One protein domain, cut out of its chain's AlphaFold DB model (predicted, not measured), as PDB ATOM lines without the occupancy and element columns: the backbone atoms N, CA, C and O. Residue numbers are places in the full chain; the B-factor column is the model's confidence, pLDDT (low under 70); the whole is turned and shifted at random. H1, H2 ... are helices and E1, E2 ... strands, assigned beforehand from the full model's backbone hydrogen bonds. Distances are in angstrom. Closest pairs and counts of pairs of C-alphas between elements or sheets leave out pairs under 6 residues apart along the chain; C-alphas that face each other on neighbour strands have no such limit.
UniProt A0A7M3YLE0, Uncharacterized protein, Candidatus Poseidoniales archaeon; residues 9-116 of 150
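Overview. This is residues 9 to 116 of the 150 residues of an uncharacterized protein of Candidatus Poseidoniales archaeon (UniProt A0A7M3YLE0). A twisted slab of three strands, E1, E3 and E4, makes the core, and the small two-stranded pair E2 and E5 lies over one face of it, nearest to E3 and E4. The long helix H1 runs past the end of the slab where E1 and E3 begin, while H3 leads away from the edge strand E4 toward the short H4, the element farthest from the centre; H2 lies beyond the end of E4. The printed part has 108 residues, with four named helices and five named strands in the order E1 E2 H1 E3 E4 H2 E5 H3 H4. The larger sheet has the order E1 E3 E4 and is mixed, E2 and E5 are antiparallel, and the class is mixed, helices and strands. The whole is compact, with a radius of gyration of the C-alphas of 14.5 A and spans of 43 by 37 by 21 A.

Along the chain. In the larger sheet, E3 is residues 43 to 48, 16.2 A long, E1 is residues 9 to 13, 13.2 A, and E4 is residues 56 to 60, 13.6 A. E1 begins at C-alpha 9, (3.156, 1.736, -32.978). E2 is residues 17 to 19 and E5 residues 89 to 91. H1, residues 23 to 38, is 22.2 A long and begins at C-alpha 23, (-8.486, 0.017, -28.298). H2 is residues 68 to 74, 10.4 A, and H3 residues 98 to 107, 14.1 A. H4, residues 113 to 116, ends at C-alpha 116, (29.891, 3.913, -44.008).

Arrangement. E1 and E3 are parallel at 15 degrees, with N 11 and O 45 at 2.9 A, within hydrogen-bond range. E3 and E4 form an antiparallel hairpin at 157 degrees, with N 46 and O 57 at 2.8 A. Residues 57 to 58 of E4 also pair antiparallel with residues 96 to 97. E2 and E5 are antiparallel at 179 degrees, with N 18 and O 90 at 2.9 A. The closest C-alphas of E3 and E5, those of His 46 and Ile 90, are 7.7 A apart. H1 is on the larger sheet through its residues 24 to 35; the two form two layers, a helix on one face of a sheet. H3 is on this sheet too, at a height over the sheet of 8.0 A, over none of its strands; the closest C-alphas of E4 and H3, those of Trp 56 and Leu 98, are 5.5 A apart. H2 and H3 are close but not clearly touching, with the C-alphas of Leu 73 and Val 105 closest at 7.7 A, at a shallow tilt of 26 degrees, opposite ways. H1 is apart from H2, H3 and H4. In H1, H2 and H3 every O i to N i+4 pair is within hydrogen-bond range; H4 is too short for such a pair.

Size, cuts and confidence. The two C-alphas farthest apart, those of Lys 85 and Glu 116, are 46.5 A apart. The printed part has no cut. The link from H2 to E5, residues 75 to 88, is long. The mean pLDDT of the printed part is 92.4, and residues 108 to 116 are under 70.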
ATOM      1  N   GLU A   9       4.557   1.512 -32.618       98.19
ATOM      2  CA  GLU A   9       3.156   1.736 -32.978       98.19
ATOM      3  C   GLU A   9       3.034   3.000 -33.832       98.19
ATOM      4  O   GLU A   9       3.400   4.109 -33.430       98.19
ATOM      5  N   VAL A  10       2.485   2.836 -35.034       98.25
ATOM      6  CA  VAL A  10       2.359   3.918 -36.012       98.25
ATOM      7  C   VAL A  10       0.947   4.489 -35.996       98.25
ATOM      8  O   VAL A  10      -0.037   3.774 -36.184       98.25
ATOM      9  N   LYS A  11       0.837   5.812 -35.862       97.62
ATOM     10  CA  LYS A  11      -0.421   6.551 -36.019       97.62
ATOM     11  C   LYS A  11      -0.290   7.555 -37.151       97.62
ATOM     12  O   LYS A  11       0.670   8.309 -37.218       97.62
ATOM     13  N   THR A  12      -1.274   7.596 -38.046       98.00
ATOM     14  CA  THR A  12      -1.319   8.587 -39.132       98.00
ATOM     15  C   THR A  12      -2.674   9.284 -39.143       98.00
ATOM     16  O   THR A  12      -3.687   8.675 -39.486       98.00
ATOM     17  N   THR A  13      -2.712  10.577 -38.822       97.50
ATOM     18  CA  THR A  13      -3.964  11.338 -38.649       97.50
ATOM     19  C   THR A  13      -3.864  12.737 -39.253       97.50
ATOM     20  O   THR A  13      -2.779  13.212 -39.567       97.50
ATOM     21  N   LYS A  14      -5.009  13.409 -39.438       97.69
ATOM     22  CA  LYS A  14      -5.052  14.862 -39.699       97.69
ATOM     23  C   LYS A  14      -5.003  15.687 -38.403       97.69
ATOM     24  O   LYS A  14      -4.575  16.830 -38.431       97.69
ATOM     25  N   SER A  15      -5.456  15.115 -37.281       97.69
ATOM     26  CA  SER A  15      -5.389  15.758 -35.962       97.69
ATOM     27  C   SER A  15      -3.964  15.726 -35.415       97.69
ATOM     28  O   SER A  15      -3.315  14.681 -35.488       97.69
ATOM     29  N   ARG A  16      -3.527  16.841 -34.814       97.94
ATOM     30  CA  ARG A  16      -2.255  16.952 -34.080       97.94
ATOM     31  C   ARG A  16      -2.273  16.199 -32.752       97.94
ATOM     32  O   ARG A  16      -1.232  15.722 -32.324       97.94
ATOM     33  N   LYS A  17      -3.447  16.059 -32.127       98.12
ATOM     34  CA  LYS A  17      -3.600  15.398 -30.824       98.12
ATOM     35  C   LYS A  17      -4.405  14.111 -30.936       98.12
ATOM     36  O   LYS A  17      -5.414  14.073 -31.647       98.12
ATOM     37  N   ILE A  18      -3.967  13.071 -30.228       97.50
ATOM     38  CA  ILE A  18      -4.651  11.775 -30.139       97.50
ATOM     39  C   ILE A  18      -4.696  11.351 -28.672       97.50
ATOM     40  O   ILE A  18      -3.669  11.033 -28.078       97.50
ATOM     41  N   TYR A  19      -5.896  11.315 -28.098       97.06
ATOM     42  CA  TYR A  19      -6.109  10.817 -26.742       97.06
ATOM     43  C   TYR A  19      -6.278   9.300 -26.750       97.06
ATOM     44  O   TYR A  19      -7.159   8.765 -27.430       97.06
ATOM     45  N   LEU A  20      -5.437   8.609 -25.981       96.19
ATOM     46  CA  LEU A  20      -5.440   7.152 -25.911       96.19
ATOM     47  C   LEU A  20      -6.660   6.669 -25.114       96.19
ATOM     48  O   LEU A  20      -6.805   6.910 -23.913       96.19
ATOM     49  N   SER A  21      -7.576   6.015 -25.817       94.69
ATOM     50  CA  SER A  21      -8.841   5.501 -25.287       94.69
ATOM     51  C   SER A  21      -9.290   4.236 -26.022       94.69
ATOM     52  O   SER A  21      -8.899   3.987 -27.171       94.69
ATOM     53  N   GLY A  22     -10.089   3.412 -25.338       96.12
ATOM     54  CA  GLY A  22     -10.568   2.128 -25.854       96.12
ATOM     55  C   GLY A  22      -9.417   1.271 -26.382       96.12
ATOM     56  O   GLY A  22      -8.401   1.096 -25.716       96.12
ATOM     57  N   ARG A  23      -9.526   0.822 -27.637       95.81
ATOM     58  CA  ARG A  23      -8.486   0.017 -28.298       95.81
ATOM     59  C   ARG A  23      -7.096   0.658 -28.257       95.81
ATOM     60  O   ARG A  23      -6.116  -0.048 -28.071       95.81
ATOM     61  N   THR A  24      -6.994   1.977 -28.433       95.44
ATOM     62  CA  THR A  24      -5.683   2.653 -28.451       95.44
ATOM     63  C   THR A  24      -5.018   2.701 -27.080       95.44
ATOM     64  O   THR A  24      -3.794   2.741 -27.012       95.44
ATOM     65  N   LEU A  25      -5.809   2.641 -26.005       96.75
ATOM     66  CA  LEU A  25      -5.287   2.489 -24.652       96.75
ATOM     67  C   LEU A  25      -4.738   1.074 -24.438       96.75
ATOM     68  O   LEU A  25      -3.605   0.946 -24.001       96.75
ATOM     69  N   HIS A  26      -5.468   0.036 -24.855       97.38
ATOM     70  CA  HIS A  26      -4.972  -1.345 -24.754       97.38
ATOM     71  C   HIS A  26      -3.683  -1.555 -25.560       97.38
ATOM     72  O   HIS A  26      -2.789  -2.273 -25.132       97.38
ATOM     73  N   GLN A  27      -3.562  -0.909 -26.727       96.88
ATOM     74  CA  GLN A  27      -2.316  -0.924 -27.502       96.88
ATOM     75  C   GLN A  27      -1.155  -0.283 -26.733       96.88
ATOM     76  O   GLN A  27      -0.055  -0.823 -26.735       96.88
ATOM     77  N   TYR A  28      -1.395   0.853 -26.073       97.69
ATOM     78  CA  TYR A  28      -0.390   1.508 -25.237       97.69
ATOM     79  C   TYR A  28       0.029   0.623 -24.061       97.69
ATOM     80  O   TYR A  28       1.219   0.430 -23.839       97.69
ATOM     81  N   GLU A  29      -0.936   0.044 -23.350       97.62
ATOM     82  CA  GLU A  29      -0.685  -0.863 -22.227       97.62
ATOM     83  C   GLU A  29       0.089  -2.110 -22.669       97.62
ATOM     84  O   GLU A  29       1.020  -2.521 -21.984       97.62
ATOM     85  N   ALA A  30      -0.224  -2.661 -23.846       97.50
ATOM     86  CA  ALA A  30       0.530  -3.765 -24.430       97.50
ATOM     87  C   ALA A  30       1.981  -3.370 -24.745       97.50
ATOM     88  O   ALA A  30       2.894  -4.140 -24.465       97.50
ATOM     89  N   LEU A  31       2.225  -2.164 -25.274       97.50
ATOM     90  CA  LEU A  31       3.592  -1.682 -25.501       97.50
ATOM     91  C   LEU A  31       4.354  -1.512 -24.190       97.50
ATOM     92  O   LEU A  31       5.511  -1.912 -24.127       97.50
ATOM     93  N   VAL A  32       3.724  -0.945 -23.154       97.62
ATOM     94  CA  VAL A  32       4.329  -0.845 -21.818       97.62
ATOM     95  C   VAL A  32       4.693  -2.241 -21.319       97.62
ATOM     96  O   VAL A  32       5.846  -2.483 -20.990       97.62
ATOM     97  N   TYR A  33       3.742  -3.177 -21.339       97.75
ATOM     98  CA  TYR A  33       3.952  -4.548 -20.880       97.75
ATOM     99  C   TYR A  33       5.105  -5.249 -21.612       97.75
ATOM    100  O   TYR A  33       6.013  -5.770 -20.965       97.75
ATOM    101  N   GLU A  34       5.109  -5.234 -22.947       96.44
ATOM    102  CA  GLU A  34       6.163  -5.889 -23.733       96.44
ATOM    103  C   GLU A  34       7.513  -5.175 -23.591       96.44
ATOM    104  O   GLU A  34       8.559  -5.819 -23.531       96.44
ATOM    105  N   GLY A  35       7.509  -3.844 -23.488       96.00
ATOM    106  CA  GLY A  35       8.717  -3.066 -23.240       96.00
ATOM    107  C   GLY A  35       9.359  -3.412 -21.897       96.00
ATOM    108  O   GLY A  35      10.557  -3.688 -21.854       96.00
ATOM    109  N   GLU A  36       8.559  -3.483 -20.827       97.12
ATOM    110  CA  GLU A  36       9.026  -3.895 -19.500       97.12
ATOM    111  C   GLU A  36       9.542  -5.340 -19.513       97.12
ATOM    112  O   GLU A  36      10.640  -5.614 -19.027       97.12
ATOM    113  N   ARG A  37       8.781  -6.259 -20.119       96.50
ATOM    114  CA  ARG A  37       9.100  -7.690 -20.169       96.50
ATOM    115  C   ARG A  37      10.379  -7.992 -20.950       96.50
ATOM    116  O   ARG A  37      11.114  -8.904 -20.575       96.50
ATOM    117  N   CYS A  38      10.621  -7.280 -22.047       93.81
ATOM    118  CA  CYS A  38      11.733  -7.560 -22.954       93.81
ATOM    119  C   CYS A  38      12.944  -6.633 -22.768       93.81
ATOM    120  O   CYS A  38      13.947  -6.834 -23.450       93.81
ATOM    121  N   GLY A  39      12.864  -5.607 -21.910       93.25
ATOM    122  CA  GLY A  39      13.922  -4.593 -21.782       93.25
ATOM    123  C   GLY A  39      14.118  -3.768 -23.061       93.25
ATOM    124  O   GLY A  39      15.208  -3.259 -23.331       93.25
ATOM    125  N   LEU A  40      13.072  -3.668 -23.887       93.31
ATOM    126  CA  LEU A  40      13.073  -2.898 -25.128       93.31
ATOM    127  C   LEU A  40      12.455  -1.524 -24.893       93.31
ATOM    128  O   LEU A  40      11.707  -1.321 -23.940       93.31
ATOM    129  N   MET A  41      12.741  -0.579 -25.792       96.06
ATOM    130  CA  MET A  41      12.119   0.745 -25.795       96.06
ATOM    131  C   MET A  41      11.068   0.816 -26.910       96.06
ATOM    132  O   MET A  41      11.435   1.048 -28.067       96.06
ATOM    133  N   PRO A  42       9.774   0.620 -26.603       97.75
ATOM    134  CA  PRO A  42       8.716   0.843 -27.570       97.75
ATOM    135  C   PRO A  42       8.593   2.327 -27.905       97.75
ATOM    136  O   PRO A  42       8.774   3.199 -27.049       97.75
ATOM    137  N   LEU A  43       8.235   2.618 -29.150       98.31
ATOM    138  CA  LEU A  43       8.047   3.971 -29.651       98.31
ATOM    139  C   LEU A  43       6.638   4.154 -30.216       98.31
ATOM    140  O   LEU A  43       6.057   3.248 -30.813       98.31
ATOM    141  N   TYR A  44       6.124   5.373 -30.103       98.50
ATOM    142  CA  TYR A  44       5.058   5.859 -30.969       98.50
ATOM    143  C   TYR A  44       5.657   6.686 -32.095       98.50
ATOM    144  O   TYR A  44       6.461   7.585 -31.852       98.50
ATOM    145  N   ALA A  45       5.206   6.426 -33.319       98.56
ATOM    146  CA  ALA A  45       5.508   7.253 -34.478       98.56
ATOM    147  C   ALA A  45       4.213   7.873 -35.012       98.56
ATOM    148  O   ALA A  45       3.345   7.184 -35.557       98.56
ATOM    149  N   HIS A  46       4.072   9.188 -34.855       98.62
ATOM    150  CA  HIS A  46       2.908   9.935 -35.314       98.62
ATOM    151  C   HIS A  46       3.218  10.712 -36.591       98.62
ATOM    152  O   HIS A  46       4.041  11.623 -36.596       98.62
ATOM    153  N   ARG A  47       2.518  10.378 -37.676       98.25
ATOM    154  CA  ARG A  47       2.545  11.127 -38.933       98.25
ATOM    155  C   ARG A  47       1.333  12.043 -39.063       98.25
ATOM    156  O   ARG A  47       0.189  11.574 -39.064       98.25
ATOM    157  N   LEU A  48       1.582  13.329 -39.298       98.50
ATOM    158  CA  LEU A  48       0.542  14.311 -39.594       98.50
ATOM    159  C   LEU A  48       0.282  14.397 -41.107       98.50
ATOM    160  O   LEU A  48       1.167  14.714 -41.902       98.50
ATOM    161  N   LYS A  49      -0.951  14.104 -41.529       98.12
ATOM    162  CA  LYS A  49      -1.373  14.183 -42.938       98.12
ATOM    163  C   LYS A  49      -1.472  15.643 -43.394       98.12
ATOM    164  O   LYS A  49      -1.876  16.506 -42.626       98.12
ATOM    165  N   GLY A  50      -1.174  15.897 -44.669       96.06
ATOM    166  CA  GLY A  50      -1.299  17.232 -45.274       96.06
ATOM    167  C   GLY A  50      -0.190  18.216 -44.887       96.06
ATOM    168  O   GLY A  50      -0.301  19.397 -45.189       96.06
ATOM    169  N   THR A  51       0.875  17.739 -44.239       94.81
ATOM    170  CA  THR A  51       2.052  18.543 -43.875       94.81
ATOM    171  C   THR A  51       3.175  18.317 -44.891       94.81
ATOM    172  O   THR A  51       3.396  17.182 -45.316       94.81
ATOM    173  N   ARG A  52       3.872  19.386 -45.295       93.31
ATOM    174  CA  ARG A  52       5.094  19.322 -46.122       93.31
ATOM    175  C   ARG A  52       6.336  19.229 -45.228       93.31
ATOM    176  O   ARG A  52       6.326  19.768 -44.127       93.31
ATOM    177  N   GLY A  53       7.402  18.594 -45.715       94.88
ATOM    178  CA  GLY A  53       8.642  18.402 -44.952       94.88
ATOM    179  C   GLY A  53       8.541  17.267 -43.928       94.88
ATOM    180  O   GLY A  53       7.876  16.259 -44.188       94.88
ATOM    181  N   ASP A  54       9.200  17.415 -42.774       94.88
ATOM    182  CA  ASP A  54       9.198  16.390 -41.723       94.88
ATOM    183  C   ASP A  54       7.847  16.319 -40.988       94.88
ATOM    184  O   ASP A  54       7.572  17.024 -40.011       94.88
ATOM    185  N   SER A  55       7.000  15.425 -41.496       97.56
ATOM    186  CA  SER A  55       5.658  15.144 -40.983       97.56
ATOM    187  C   SER A  55       5.606  14.156 -39.806       97.56
ATOM    188  O   SER A  55       4.506  13.869 -39.321       97.56
ATOM    189  N   TRP A  56       6.745  13.618 -39.361       98.56
ATOM    190  CA  TRP A  56       6.818  12.533 -38.382       98.56
ATOM    191  C   TRP A  56       7.279  13.023 -37.013       98.56
ATOM    192  O   TRP A  56       8.136  13.896 -36.898       98.56
ATOM    193  N   ARG A  57       6.691  12.454 -35.962       98.56
ATOM    194  CA  ARG A  57       7.005  12.771 -34.570       98.56
ATOM    195  C   ARG A  57       7.128  11.494 -33.761       98.56
ATOM    196  O   ARG A  57       6.217  10.665 -33.780       98.56
ATOM    197  N   ILE A  58       8.266  11.331 -33.102       98.69
ATOM    198  CA  ILE A  58       8.635  10.135 -32.351       98.69
ATOM    199  C   ILE A  58       8.508  10.413 -30.856       98.69
ATOM    200  O   ILE A  58       8.959  11.450 -30.368       98.69
ATOM    201  N   PHE A  59       7.918   9.462 -30.138       98.69
ATOM    202  CA  PHE A  59       7.809   9.463 -28.681       98.69
ATOM    203  C   PHE A  59       8.251   8.112 -28.145       98.69
ATOM    204  O   PHE A  59       7.931   7.084 -28.743       98.69
ATOM    205  N   ARG A  60       8.921   8.094 -26.994       97.88
ATOM    206  CA  ARG A  60       9.149   6.846 -26.261       97.88
ATOM    207  C   ARG A  60       7.945   6.503 -25.391       97.88
ATOM    208  O   ARG A  60       7.336   7.379 -24.773       97.88
ATOM    209  N   VAL A  61       7.631   5.215 -25.320       97.75
ATOM    210  CA  VAL A  61       6.815   4.662 -24.238       97.75
ATOM    211  C   VAL A  61       7.719   4.530 -23.017       97.75
ATOM    212  O   VAL A  61       8.873   4.120 -23.132       97.75
ATOM    213  N   GLU A  62       7.236   4.963 -21.857       95.19
ATOM    214  CA  GLU A  62       8.037   4.911 -20.637       95.19
ATOM    215  C   GLU A  62       8.072   3.487 -20.091       95.19
ATOM    216  O   GLU A  62       7.019   2.889 -19.878       95.19
ATOM    217  N   THR A  63       9.284   2.975 -19.872       95.12
ATOM    218  CA  THR A  63       9.545   1.674 -19.254       95.12
ATOM    219  C   THR A  63      10.689   1.791 -18.246       95.12
ATOM    220  O   THR A  63      11.517   2.706 -18.329       95.12
ATOM    221  N   SER A  64      10.728   0.887 -17.272       94.81
ATOM    222  CA  SER A  64      11.674   0.893 -16.152       94.81
ATOM    223  C   SER A  64      12.877  -0.033 -16.355       94.81
ATOM    224  O   SER A  64      13.938   0.215 -15.783       94.81
ATOM    225  N   THR A  65      12.750  -1.048 -17.212       95.00
ATOM    226  CA  THR A  65      13.756  -2.106 -17.421       95.00
ATOM    227  C   THR A  65      14.783  -1.815 -18.521       95.00
ATOM    228  O   THR A  65      15.516  -2.709 -18.940       95.00
ATOM    229  N   LEU A  66      14.873  -0.575 -19.021       93.06
ATOM    230  CA  LEU A  66      15.871  -0.231 -20.041       93.06
ATOM    231  C   LEU A  66      17.291  -0.272 -19.473       93.06
ATOM    232  O   LEU A  66      17.614   0.425 -18.508       93.06
ATOM    233  N   GLU A  67      18.175  -0.976 -20.173       90.38
ATOM    234  CA  GLU A  67      19.586  -1.110 -19.816       90.38
ATOM    235  C   GLU A  67      20.528  -0.659 -20.943       90.38
ATOM    236  O   GLU A  67      20.120  -0.354 -22.071       90.38
ATOM    237  N   GLY A  68      21.818  -0.558 -20.611       89.38
ATOM    238  CA  GLY A  68      22.893  -0.276 -21.562       89.38
ATOM    239  C   GLY A  68      22.634   0.943 -22.453       89.38
ATOM    240  O   GLY A  68      22.332   2.043 -21.979       89.38
ATOM    241  N   ARG A  69      22.762   0.742 -23.771       86.75
ATOM    242  CA  ARG A  69      22.620   1.809 -24.775       86.75
ATOM    243  C   ARG A  69      21.194   2.354 -24.868       86.75
ATOM    244  O   ARG A  69      21.030   3.558 -25.057       86.75
ATOM    245  N   LEU A  70      20.173   1.511 -24.691       90.50
ATOM    246  CA  LEU A  70      18.772   1.944 -24.738       90.50
ATOM    247  C   LEU A  70      18.447   2.911 -23.599       90.50
ATOM    248  O   LEU A  70      17.787   3.920 -23.832       90.50
ATOM    249  N   ARG A  71      18.981   2.673 -22.394       91.38
ATOM    250  CA  ARG A  71      18.801   3.575 -21.244       91.38
ATOM    251  C   ARG A  71      19.385   4.966 -21.486       91.38
ATOM    252  O   ARG A  71      18.798   5.965 -21.076       91.38
ATOM    253  N   VAL A  72      20.548   5.041 -22.136       90.25
ATOM    254  CA  VAL A  72      21.183   6.320 -22.495       90.25
ATOM    255  C   VAL A  72      20.370   7.026 -23.579       90.25
ATOM    256  O   VAL A  72      20.054   8.207 -23.436       90.25
ATOM    257  N   LEU A  73      19.972   6.288 -24.618       91.56
ATOM    258  CA  LEU A  73      19.185   6.808 -25.733       91.56
ATOM    259  C   LEU A  73      17.815   7.345 -25.290       91.56
ATOM    260  O   LEU A  73      17.400   8.409 -25.745       91.56
ATOM    261  N   ALA A  74      17.141   6.661 -24.362       93.19
ATOM    262  CA  ALA A  74      15.823   7.043 -23.857       93.19
ATOM    263  C   ALA A  74      15.780   8.464 -23.271       93.19
ATOM    264  O   ALA A  74      14.750   9.127 -23.337       93.19
ATOM    265  N   ARG A  75      16.901   8.973 -22.746       92.44
ATOM    266  CA  ARG A  75      16.994  10.344 -22.211       92.44
ATOM    267  C   ARG A  75      16.930  11.420 -23.296       92.44
ATOM    268  O   ARG A  75      16.626  12.565 -22.984       92.44
ATOM    269  N   ARG A  76      17.230  11.066 -24.550       94.19
ATOM    270  CA  ARG A  76      17.228  11.976 -25.708       94.19
ATOM    271  C   ARG A  76      15.915  11.934 -26.495       94.19
ATOM    272  O   ARG A  76      15.745  12.734 -27.407       94.19
ATOM    273  N   ILE A  77      15.006  11.011 -26.171       96.56
ATOM    274  CA  ILE A  77      13.719  10.849 -26.856       96.56
ATOM    275  C   ILE A  77      12.597  11.259 -25.889       96.56
ATOM    276  O   ILE A  77      12.537  10.731 -24.773       96.56
ATOM    277  N   PRO A  78      11.700  12.179 -26.284       97.94
ATOM    278  CA  PRO A  78      10.633  12.655 -25.416       97.94
ATOM    279  C   PRO A  78       9.628  11.530 -25.121       97.94
ATOM    280  O   PRO A  78       9.277  10.767 -26.029       97.94
ATOM    281  N   PRO A  79       9.149  11.396 -23.870       98.06
ATOM    282  CA  PRO A  79       8.033  10.511 -23.565       98.06
ATOM    283  C   PRO A  79       6.726  11.054 -24.151       98.06
ATOM    284  O   PRO A  79       6.625  12.229 -24.511       98.06
ATOM    285  N   LEU A  80       5.698  10.208 -24.202       98.06
ATOM    286  CA  LEU A  80       4.333  10.677 -24.441       98.06
ATOM    287  C   LEU A  80       3.934  11.709 -23.371       98.06
ATOM    288  O   LEU A  80       4.086  11.430 -22.177       98.06
ATOM    289  N   PRO A  81       3.388  12.874 -23.758       97.75
ATOM    290  CA  PRO A  81       2.879  13.826 -22.788       97.75
ATOM    291  C   PRO A  81       1.702  13.247 -22.008       97.75
ATOM    292  O   PRO A  81       0.965  12.370 -22.472       97.75
ATOM    293  N   ARG A  82       1.505  13.781 -20.802       96.44
ATOM    294  CA  ARG A  82       0.454  13.344 -19.886       96.44
ATOM    295  C   ARG A  82      -0.557  14.451 -19.640       96.44
ATOM    296  O   ARG A  82      -0.231  15.632 -19.567       96.44
ATOM    297  N   THR A  83      -1.820  14.062 -19.554       95.88
ATOM    298  CA  THR A  83      -2.903  14.965 -19.152       95.88
ATOM    299  C   THR A  83      -2.837  15.262 -17.651       95.88
ATOM    300  O   THR A  83      -2.136  14.589 -16.904       95.88
ATOM    301  N   ARG A  84      -3.654  16.207 -17.165       95.38
ATOM    302  CA  ARG A  84      -3.788  16.492 -15.721       95.38
ATOM    303  C   ARG A  84      -4.189  15.265 -14.881       95.38
ATOM    304  O   ARG A  84      -3.911  15.233 -13.692       95.38
ATOM    305  N   LYS A  85      -4.853  14.275 -15.489       94.75
ATOM    306  CA  LYS A  85      -5.232  12.999 -14.853       94.75
ATOM    307  C   LYS A  85      -4.212  11.883 -15.119       94.75
ATOM    308  O   LYS A  85      -4.581  10.717 -15.119       94.75
ATOM    309  N   ASP A  86      -2.979  12.249 -15.454       93.12
ATOM    310  CA  ASP A  86      -1.857  11.352 -15.747       93.12
ATOM    311  C   ASP A  86      -2.054  10.385 -16.933       93.12
ATOM    312  O   ASP A  86      -1.297   9.443 -17.141       93.12
ATOM    313  N   ARG A  87      -3.058  10.625 -17.785       94.56
ATOM    314  CA  ARG A  87      -3.273   9.793 -18.979       94.56
ATOM    315  C   ARG A  87      -2.345  10.217 -20.107       94.56
ATOM    316  O   ARG A  87      -2.372  11.394 -20.479       94.56
ATOM    317  N   ALA A  88      -1.602   9.265 -20.665       96.94
ATOM    318  CA  ALA A  88      -0.773   9.472 -21.844       96.94
ATOM    319  C   ALA A  88      -1.627   9.826 -23.073       96.94
ATOM    320  O   ALA A  88      -2.720   9.289 -23.287       96.94
ATOM    321  N   PHE A  89      -1.125  10.743 -23.890       98.00
ATOM    322  CA  PHE A  89      -1.716  11.107 -25.172       98.00
ATOM    323  C   PHE A  89      -0.612  11.493 -26.153       98.00
ATOM    324  O   PHE A  89       0.518  11.753 -25.758       98.00
ATOM    325  N   ILE A  90      -0.926  11.512 -27.443       98.19
ATOM    326  CA  ILE A  90       0.003  11.975 -28.473       98.19
ATOM    327  C   ILE A  90      -0.293  13.449 -28.735       98.19
ATOM    328  O   ILE A  90      -1.442  13.800 -29.011       98.19
ATOM    329  N   ASP A  91       0.740  14.285 -28.682       98.25
ATOM    330  CA  ASP A  91       0.701  15.688 -29.093       98.25
ATOM    331  C   ASP A  91       1.820  15.932 -30.105       98.25
ATOM    332  O   ASP A  91       2.980  16.019 -29.714       98.25
ATOM    333  N   TRP A  92       1.492  15.997 -31.400       98.25
ATOM    334  CA  TRP A  92       2.474  16.076 -32.492       98.25
ATOM    335  C   TRP A  92       3.520  17.176 -32.263       98.25
ATOM    336  O   TRP A  92       4.703  16.971 -32.511       98.25
ATOM    337  N   ASP A  93       3.109  18.320 -31.719       97.69
ATOM    338  CA  ASP A  93       3.998  19.460 -31.485       97.69
ATOM    339  C   ASP A  93       5.065  19.200 -30.401       97.69
ATOM    340  O   ASP A  93       6.057  19.919 -30.345       97.69
ATOM    341  N   GLN A  94       4.896  18.164 -29.572       98.00
ATOM    342  CA  GLN A  94       5.820  17.800 -28.488       98.00
ATOM    343  C   GLN A  94       6.744  16.622 -28.833       98.00
ATOM    344  O   GLN A  94       7.537  16.194 -27.996       98.00
ATOM    345  N   GLY A  95       6.617  16.047 -30.029       98.06
ATOM    346  CA  GLY A  95       7.416  14.889 -30.421       98.06
ATOM    347  C   GLY A  95       8.752  15.257 -31.041       98.06
ATOM    348  O   GLY A  95       8.941  16.355 -31.563       98.06
ATOM    349  N   LEU A  96       9.662  14.288 -31.051       98.31
ATOM    350  CA  LEU A  96      10.957  14.429 -31.701       98.31
ATOM    351  C   LEU A  96      10.800  14.286 -33.223       98.31
ATOM    352  O   LEU A  96      10.213  13.291 -33.665       98.31
ATOM    353  N   PRO A  97      11.297  15.230 -34.039       98.31
ATOM    354  CA  PRO A  97      11.337  15.082 -35.492       98.31
ATOM    355  C   PRO A  97      12.076  13.811 -35.934       98.31
ATOM    356  O   PRO A  97      13.006  13.346 -35.269       98.31
ATOM    357  N   LEU A  98      11.675  13.221 -37.062       97.75
ATOM    358  CA  LEU A  98      12.266  11.970 -37.539       97.75
ATOM    359  C   LEU A  98      13.730  12.156 -37.947       97.75
ATOM    360  O   LEU A  98      14.549  11.279 -37.672       97.75
ATOM    361  N   ASN A  99      14.073  13.282 -38.576       96.06
ATOM    362  CA  ASN A  99      15.460  13.583 -38.938       96.06
ATOM    363  C   ASN A  99      16.370  13.645 -37.697       96.06
ATOM    364  O   ASN A  99      17.469  13.092 -37.707       96.06
ATOM    365  N   GLU A 100      15.895  14.264 -36.616       96.12
ATOM    366  CA  GLU A 100      16.620  14.348 -35.349       96.12
ATOM    367  C   GLU A 100      16.731  12.984 -34.671       96.12
ATOM    368  O   GLU A 100      17.815  12.615 -34.220       96.12
ATOM    369  N   PHE A 101      15.653  12.195 -34.656       95.88
ATOM    370  CA  PHE A 101      15.686  10.824 -34.148       95.88
ATOM    371  C   PHE A 101      16.733   9.969 -34.874       95.88
ATOM    372  O   PHE A 101      17.550   9.318 -34.219       95.88
ATOM    373  N   ILE A 102      16.755  10.004 -36.210       93.50
ATOM    374  CA  ILE A 102      17.745   9.273 -37.014       93.50
ATOM    375  C   ILE A 102      19.156   9.747 -36.669       93.50
ATOM    376  O   ILE A 102      20.023   8.919 -36.406       93.50
ATOM    377  N   ASN A 103      19.378  11.063 -36.604       91.56
ATOM    378  CA  ASN A 103      20.673  11.620 -36.229       91.56
ATOM    379  C   ASN A 103      21.130  11.100 -34.855       91.56
ATOM    380  O   ASN A 103      22.245  10.610 -34.720       91.56
ATOM    381  N   ILE A 104      20.249  11.106 -33.851       90.62
ATOM    382  CA  ILE A 104      20.552  10.582 -32.514       90.62
ATOM    383  C   ILE A 104      20.918   9.091 -32.579       90.62
ATOM    384  O   ILE A 104      21.914   8.686 -31.983       90.62
ATOM    385  N   VAL A 105      20.150   8.261 -33.287       88.81
ATOM    386  CA  VAL A 105      20.402   6.809 -33.377       88.81
ATOM    387  C   VAL A 105      21.697   6.496 -34.142       88.81
ATOM    388  O   VAL A 105      22.412   5.550 -33.797       88.81
ATOM    389  N   CYS A 106      22.027   7.300 -35.151       83.44
ATOM    390  CA  CYS A 106      23.224   7.142 -35.974       83.44
ATOM    391  C   CYS A 106      24.498   7.685 -35.307       83.44
ATOM    392  O   CYS A 106      25.547   7.067 -35.441       83.44
ATOM    393  N   GLN A 107      24.422   8.768 -34.529       73.31
ATOM    394  CA  GLN A 107      25.573   9.322 -33.800       73.31
ATOM    395  C   GLN A 107      26.171   8.346 -32.778       73.31
ATOM    396  O   GLN A 107      27.362   8.374 -32.519       73.31
ATOM    397  N   HIS A 108      25.378   7.439 -32.206       60.44
ATOM    398  CA  HIS A 108      25.905   6.427 -31.275       60.44
ATOM    399  C   HIS A 108      26.538   5.220 -31.995       60.44
ATOM    400  O   HIS A 108      26.836   4.210 -31.360       60.44
ATOM    401  N   ASN A 109      26.695   5.308 -33.318       58.38
ATOM    402  CA  ASN A 109      27.107   4.242 -34.221       58.38
ATOM    403  C   ASN A 109      28.228   4.714 -35.171       58.38
ATOM    404  O   ASN A 109      28.273   4.267 -36.311       58.38
ATOM    405  N   GLU A 110      29.138   5.595 -34.732       54.94
ATOM    406  CA  GLU A 110      30.209   6.153 -35.590       54.94
ATOM    407  C   GLU A 110      31.066   5.081 -36.297       54.94
ATOM    408  O   GLU A 110      31.562   5.331 -37.386       54.94
ATOM    409  N   ASN A 111      31.126   3.853 -35.762       53.41
ATOM    410  CA  ASN A 111      31.816   2.706 -36.375       53.41
ATOM    411  C   ASN A 111      30.865   1.676 -37.027       53.41
ATOM    412  O   ASN A 111      31.190   0.490 -37.121       53.41
ATOM    413  N   SER A 112      29.644   2.067 -37.408       53.06
ATOM    414  CA  SER A 112      28.692   1.143 -38.030       53.06
ATOM    415  C   SER A 112      28.976   0.986 -39.529       53.06
ATOM    416  O   SER A 112      28.855   1.965 -40.269       53.06
ATOM    417  N   PRO A 113      29.216  -0.243 -40.029       55.97
ATOM    418  CA  PRO A 113      29.457  -0.489 -41.456       55.97
ATOM    419  C   PRO A 113      28.267  -0.075 -42.342       55.97
ATOM    420  O   PRO A 113      28.412   0.171 -43.538       55.97
ATOM    421  N   THR A 114      27.067   0.047 -41.762       58.91
ATOM    422  CA  THR A 114      25.879   0.561 -42.455       58.91
ATOM    423  C   THR A 114      25.968   2.065 -42.713       58.91
ATOM    424  O   THR A 114      25.535   2.522 -43.770       58.91
ATOM    425  N   LEU A 115      26.511   2.839 -41.765       58.12
ATOM    426  CA  LEU A 115      26.692   4.283 -41.929       58.12
ATOM    427  C   LEU A 115      27.761   4.578 -42.975       58.12
ATOM    428  O   LEU A 115      27.505   5.388 -43.862       58.12
ATOM    429  N   GLU A 116      28.873   3.845 -42.955       60.03
ATOM    430  CA  GLU A 116      29.891   3.913 -44.008       60.03
ATOM    431  C   GLU A 116      29.306   3.576 -45.387       60.03
ATOM    432  O   GLU A 116      29.578   4.266 -46.366       60.03
TER     433      GLU A 116